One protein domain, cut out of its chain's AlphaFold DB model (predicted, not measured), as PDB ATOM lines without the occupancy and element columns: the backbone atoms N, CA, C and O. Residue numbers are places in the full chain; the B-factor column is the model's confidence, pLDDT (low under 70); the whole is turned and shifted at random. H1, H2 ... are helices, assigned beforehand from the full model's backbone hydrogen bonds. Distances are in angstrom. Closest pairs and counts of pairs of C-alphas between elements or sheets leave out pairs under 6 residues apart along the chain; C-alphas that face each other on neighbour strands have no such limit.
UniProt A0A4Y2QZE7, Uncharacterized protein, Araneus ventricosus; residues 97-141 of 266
ATOM      1  N   GLU A  97     194.309 343.671 173.233       94.75
ATOM      2  CA  GLU A  97     194.745 344.575 174.301       94.75
ATOM      3  C   GLU A  97     194.844 343.852 175.645       94.75
ATOM      4  O   GLU A  97     195.840 344.008 176.349       94.75
ATOM      5  N   GLN A  98     193.861 343.017 175.995       95.38
ATOM      6  CA  GLN A  98     193.906 342.209 177.217       95.38
ATOM      7  C   GLN A  98     195.086 341.229 177.193       95.38
ATOM      8  O   GLN A  98     195.807 341.084 178.181       95.38
ATOM      9  N   ALA A  99     195.331 340.594 176.045       96.75
ATOM     10  CA  ALA A  99     196.489 339.732 175.850       96.75
ATOM     11  C   ALA A  99     197.815 340.511 175.909       96.75
ATOM     12  O   ALA A  99     198.787 340.021 176.487       96.75
ATOM     13  N   LEU A 100     197.862 341.735 175.372       96.88
ATOM     14  CA  LEU A 100     199.027 342.613 175.492       96.88
ATOM     15  C   LEU A 100     199.301 342.988 176.954       96.88
ATOM     16  O   LEU A 100     200.448 342.919 177.394       96.88
ATOM     17  N   VAL A 101     198.261 343.339 177.717       95.75
ATOM     18  CA  VAL A 101     198.364 343.619 179.157       95.75
ATOM     19  C   VAL A 101     198.920 342.402 179.889       95.75
ATOM     20  O   VAL A 101     199.873 342.545 180.652       95.75
ATOM     21  N   LEU A 102     198.399 341.204 179.607       96.50
ATOM     22  CA  LEU A 102     198.909 339.959 180.182       96.50
ATOM     23  C   LEU A 102     200.407 339.781 179.899       96.50
ATOM     24  O   LEU A 102     201.162 339.474 180.821       96.50
ATOM     25  N   MET A 103     200.850 340.003 178.657       97.25
ATOM     26  CA  MET A 103     202.266 339.891 178.298       97.25
ATOM     27  C   MET A 103     203.138 340.907 179.039       97.25
ATOM     28  O   MET A 103     204.173 340.536 179.585       97.25
ATOM     29  N   VAL A 104     202.733 342.179 179.068       94.69
ATOM     30  CA  VAL A 104     203.539 343.268 179.639       94.69
ATOM     31  C   VAL A 104     203.596 343.183 181.162       94.69
ATOM     32  O   VAL A 104     204.677 343.290 181.734       94.69
ATOM     33  N   VAL A 105     202.458 342.963 181.826       94.12
ATOM     34  CA  VAL A 105     202.378 342.913 183.296       94.12
ATOM     35  C   VAL A 105     203.173 341.736 183.858       94.12
ATOM     36  O   VAL A 105     203.801 341.882 184.902       94.12
ATOM     37  N   ASN A 106     203.184 340.601 183.156       96.19
ATOM     38  CA  ASN A 106     203.879 339.390 183.597       96.19
ATOM     39  C   ASN A 106     205.274 339.218 182.972       96.19
ATOM     40  O   ASN A 106     205.902 338.184 183.173       96.19
ATOM     41  N   GLY A 107     205.758 340.190 182.189       95.62
ATOM     42  CA  GLY A 107     207.079 340.119 181.556       95.62
ATOM     43  C   GLY A 107     207.250 338.939 180.589       95.62
ATOM     44  O   GLY A 107     208.349 338.404 180.457       95.62
ATOM     45  N   LEU A 108     206.176 338.504 179.922       96.81
ATOM     46  CA  LEU A 108     206.222 337.355 179.020       96.81
ATOM     47  C   LEU A 108     206.925 337.718 177.712       96.81
ATOM     48  O   LEU A 108     206.531 338.637 176.991       96.81
ATOM     49  N   SER A 109     207.917 336.912 177.344       97.19
ATOM     50  CA  SER A 109     208.469 336.916 175.993       97.19
ATOM     51  C   SER A 109     207.438 336.426 174.971       97.19
ATOM     52  O   SER A 109     206.538 335.640 175.277       97.19
ATOM     53  N   THR A 110     207.624 336.818 173.708       97.00
ATOM     54  CA  THR A 110     206.833 336.322 172.569       97.00
ATOM     55  C   THR A 110     206.762 334.793 172.533       97.00
ATOM     56  O   THR A 110     205.690 334.230 172.334       97.00
ATOM     57  N   ARG A 111     207.889 334.115 172.798       97.94
ATOM     58  CA  ARG A 111     207.971 332.648 172.818       97.94
ATOM     59  C   ARG A 111     207.153 332.042 173.958       97.94
ATOM     60  O   ARG A 111     206.491 331.032 173.756       97.94
ATOM     61  N   GLN A 112     207.204 332.634 175.153       98.12
ATOM     62  CA  GLN A 112     206.396 332.174 176.290       98.12
ATOM     63  C   GLN A 112     204.904 332.339 176.000       98.12
ATOM     64  O   GLN A 112     204.144 331.401 176.213       98.12
ATOM     65  N   TYR A 113     204.501 333.485 175.449       97.88
ATOM     66  CA  TYR A 113     203.114 333.719 175.051       97.88
ATOM     67  C   TYR A 113     202.627 332.704 174.007       97.88
ATOM     68  O   TYR A 113     201.564 332.113 174.168       97.88
ATOM     69  N   GLN A 114     203.427 332.457 172.965       97.44
ATOM     70  CA  GLN A 114     203.110 331.467 171.932       97.44
ATOM     71  C   GLN A 114     202.960 330.059 172.516       97.44
ATOM     72  O   GLN A 114     201.971 329.402 172.223       97.44
ATOM     73  N   ARG A 115     203.860 329.641 173.417       97.75
ATOM     74  CA  ARG A 115     203.763 328.343 174.107       97.75
ATOM     75  C   ARG A 115     202.496 328.208 174.948       97.75
ATOM     76  O   ARG A 115     201.842 327.174 174.887       97.75
ATOM     77  N   ILE A 116     202.140 329.241 175.715       96.44
ATOM     78  CA  ILE A 116     200.908 329.252 176.523       96.44
ATOM     79  C   ILE A 116     199.681 329.119 175.613       96.44
ATOM     80  O   ILE A 116     198.771 328.341 175.893       96.44
ATOM     81  N   ARG A 117     199.675 329.844 174.490       96.31
ATOM     82  CA  ARG A 117     198.612 329.755 173.489       96.31
ATOM     83  C   ARG A 117     198.535 328.365 172.858       96.31
ATOM     84  O   ARG A 117     197.447 327.809 172.809       96.31
ATOM     85  N   GLU A 118     199.654 327.803 172.411       96.19
ATOM     86  CA  GLU A 118     199.726 326.450 171.836       96.19
ATOM     87  C   GLU A 118     199.199 325.397 172.818       96.19
ATOM     88  O   GLU A 118     198.414 324.533 172.442       96.19
ATOM     89  N   GLN A 119     199.565 325.497 174.099       96.25
ATOM     90  CA  GLN A 119     199.044 324.612 175.141       96.25
ATOM     91  C   GLN A 119     197.524 324.737 175.304       96.25
ATOM     92  O   GLN A 119     196.844 323.718 175.412       96.25
ATOM     93  N   ALA A 120     196.978 325.955 175.287       93.94
ATOM     94  CA  ALA A 120     195.532 326.163 175.337       93.94
ATOM     95  C   ALA A 120     194.832 325.593 174.091       93.94
ATOM     96  O   ALA A 120     193.806 324.923 174.213       93.94
ATOM     97  N   GLU A 121     195.414 325.782 172.905       92.31
ATOM     98  CA  GLU A 121     194.892 325.240 171.646       92.31
ATOM     99  C   GLU A 121     194.891 323.707 171.636       92.31
ATOM    100  O   GLU A 121     193.903 323.111 171.210       92.31
ATOM    101  N   ASN A 122     195.926 323.067 172.191       93.44
ATOM    102  CA  ASN A 122     195.985 321.609 172.361       93.44
ATOM    103  C   ASN A 122     194.872 321.071 173.276       93.44
ATOM    104  O   ASN A 122     194.444 319.930 173.127       93.44
ATOM    105  N   LEU A 123     194.375 321.898 174.201       92.38
ATOM    106  CA  LEU A 123     193.224 321.598 175.057       92.38
ATOM    107  C   LEU A 123     191.887 322.035 174.425       92.38
ATOM    108  O   LEU A 123     190.875 322.111 175.118       92.38
ATOM    109  N   ASN A 124     191.867 322.341 173.121       86.69
ATOM    110  CA  ASN A 124     190.723 322.892 172.381       86.69
ATOM    111  C   ASN A 124     190.179 324.217 172.953       86.69
ATOM    112  O   ASN A 124     189.025 324.581 172.721       86.69
ATOM    113  N   CYS A 125     191.013 324.974 173.668       87.19
ATOM    114  CA  CYS A 125     190.663 326.256 174.264       87.19
ATOM    115  C   CYS A 125     191.252 327.417 173.449       87.19
ATOM    116  O   CYS A 125     192.455 327.678 173.468       87.19
ATOM    117  N   LYS A 126     190.394 328.168 172.750       89.06
ATOM    118  CA  LYS A 126     190.783 329.342 171.943       89.06
ATOM    119  C   LYS A 126     190.703 330.648 172.741       89.06
ATOM    120  O   LYS A 126     190.131 331.636 172.283       89.06
ATOM    121  N   LEU A 127     191.261 330.644 173.951       92.69
ATOM    122  CA  LEU A 127     191.224 331.800 174.853       92.69
ATOM    123  C   LEU A 127     192.163 332.930 174.406       92.69
ATOM    124  O   LEU A 127     191.819 334.098 174.541       92.69
ATOM    125  N   TYR A 128     193.348 332.607 173.883       95.62
ATOM    126  CA  TYR A 128     194.370 333.605 173.562       95.62
ATOM    127  C   TYR A 128     194.359 333.981 172.073       95.62
ATOM    128  O   TYR A 128     194.427 333.088 171.219       95.62
ATOM    129  N   PRO A 129     194.330 335.284 171.728       95.75
ATOM    130  CA  PRO A 129     194.399 335.717 170.341       95.75
ATOM    131  C   PRO A 129     195.757 335.365 169.708       95.75
ATOM    132  O   PRO A 129     196.760 335.171 170.396       95.75
ATOM    133  N   PRO A 130     195.839 335.272 168.374       95.31
ATOM    134  CA  PRO A 130     197.111 335.063 167.698       95.31
ATOM    135  C   PRO A 130     198.052 336.260 167.900       95.31
ATOM    136  O   PRO A 130     197.629 337.417 167.911       95.31
ATOM    137  N   TYR A 131     199.359 335.990 167.997       96.81
ATOM    138  CA  TYR A 131     200.356 337.011 168.346       96.81
ATOM    139  C   TYR A 131     200.388 338.213 167.392       96.81
ATOM    140  O   TYR A 131     200.661 339.322 167.834       96.81
ATOM    141  N   HIS A 132     200.079 338.039 166.101       97.25
ATOM    142  CA  HIS A 132     200.058 339.166 165.163       97.25
ATOM    143  C   HIS A 132     199.048 340.251 165.579       97.25
ATOM    144  O   HIS A 132     199.362 341.431 165.470       97.25
ATOM    145  N   LYS A 133     197.900 339.874 166.164       97.12
ATOM    146  CA  LYS A 133     196.921 340.826 166.712       97.12
ATOM    147  C   LYS A 133     197.438 341.544 167.948       97.12
ATOM    148  O   LYS A 133     197.279 342.752 168.077       97.12
ATOM    149  N   VAL A 134     198.120 340.821 168.831       97.38
ATOM    150  CA  VAL A 134     198.771 341.422 170.006       97.38
ATOM    151  C   VAL A 134     199.876 342.390 169.574       97.38
ATOM    152  O   VAL A 134     200.038 343.460 170.155       97.38
ATOM    153  N   LYS A 135     200.616 342.043 168.516       97.06
ATOM    154  CA  LYS A 135     201.637 342.896 167.908       97.06
ATOM    155  C   LYS A 135     201.021 344.167 167.313       97.06
ATOM    156  O   LYS A 135     201.555 345.241 167.567       97.06
ATOM    157  N   GLU A 136     199.909 344.068 166.583       97.19
ATOM    158  CA  GLU A 136     199.140 345.225 166.086       97.19
ATOM    159  C   GLU A 136     198.727 346.150 167.247       97.19
ATOM    160  O   GLU A 136     199.065 347.333 167.236       97.19
ATOM    161  N   ALA A 137     198.117 345.604 168.306       95.94
ATOM    162  CA  ALA A 137     197.742 346.369 169.500       95.94
ATOM    163  C   ALA A 137     198.949 347.030 170.191       95.94
ATOM    164  O   ALA A 137     198.860 348.160 170.679       95.94
ATOM    165  N   LYS A 138     200.106 346.356 170.200       95.38
ATOM    166  CA  LYS A 138     201.361 346.906 170.725       95.38
ATOM    167  C   LYS A 138     201.846 348.092 169.895       95.38
ATOM    168  O   LYS A 138     202.262 349.091 170.472       95.38
ATOM    169  N   HIS A 139     201.774 347.999 168.567       94.19
ATOM    170  CA  HIS A 139     202.174 349.085 167.672       94.19
ATOM    171  C   HIS A 139     201.309 350.336 167.850       94.19
ATOM    172  O   HIS A 139     201.852 351.434 167.872       94.19
ATOM    173  N   LEU A 140     200.004 350.177 168.084       92.25
ATOM    174  CA  LEU A 140     199.086 351.287 168.381       92.25
ATOM    175  C   LEU A 140     199.396 352.022 169.700       92.25
ATOM    176  O   LEU A 140     198.805 353.064 169.985       92.25
ATOM    177  N   CYS A 141     200.277 351.470 170.538       92.19
ATOM    178  CA  CYS A 141     200.724 352.096 171.781       92.19
ATOM    179  C   CYS A 141     202.046 352.864 171.628       92.19
ATOM    180  O   CYS A 141     202.514 353.437 172.615       92.19
TER     181      CYS A 141
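This is residues 97 to 141 of the 266 residues of an uncharacterized protein of Araneus ventricosus (UniProt A0A4Y2QZE7). Two helices, H2 and H3, reach opposite ways from a meeting place at their first turns and make the long axis, while the short helix H1 packs crosswise on H3. After H2 the link of residues 123 to 130 folds back along H2 and brings H3 to the beginning of H2, from where H3 runs on away from it. The printed part has 45 residues with three named helices, in the order H1, H2, H3, and no named strand; the class is all helix. The whole is compact, with a radius of gyration of the C-alphas of 10.2 A, and elongated in outline, spanning 32 by 18 by 15 A.

H1 is residues 97 to 105, from C-alpha 97 at (194.745, 344.575, 174.301) to C-alpha 105, 11.9 A away. H2, the longest helix, is residues 110 to 122; it begins at C-alpha 110 at (206.833, 336.322, 172.569) and is 18.3 A from first to last C-alpha. H3 is residues 131 to 139, 12.2 A from first to last C-alpha, and ends at C-alpha 139 at (202.174, 349.085, 167.672).

H1 and H3 touch, and their closest C-alphas, those of Leu 100 and Val 134, are 5.6 A apart. Their lines are about perpendicular, at 80 degrees. H1 and H2 are close but not clearly touching, with the closest C-alphas, those of Met 103 and Tyr 113, 7.0 A apart. These two run opposite ways at a steep tilt of 55 degrees. H2 and H3 only just touch, with 3 pairs of C-alphas within 8 A, and H2 does so with residues 110 to 114 alone. Their closest C-alphas are those of Gln 114 and Tyr 131, 7.2 A apart. H2 and H3 form a helical hairpin, running opposite ways at a steep tilt of 39 degrees. In H1, H2 and H3 every O i to N i+4 pair is within hydrogen-bond range.

The two C-alphas farthest apart, those of Leu 123 and Cys 141, are 31.6 A apart, while the first and last printed C-alphas, those of Glu 97 and Cys 141, are 9.9 A apart. The printed part has no cut. The link from H1 to H2, 4 residues, is tight, and the link from H2 to H3, 8 residues, is short; no link is long. The mean pLDDT of the printed part is 95.3, and no printed residue is under 70.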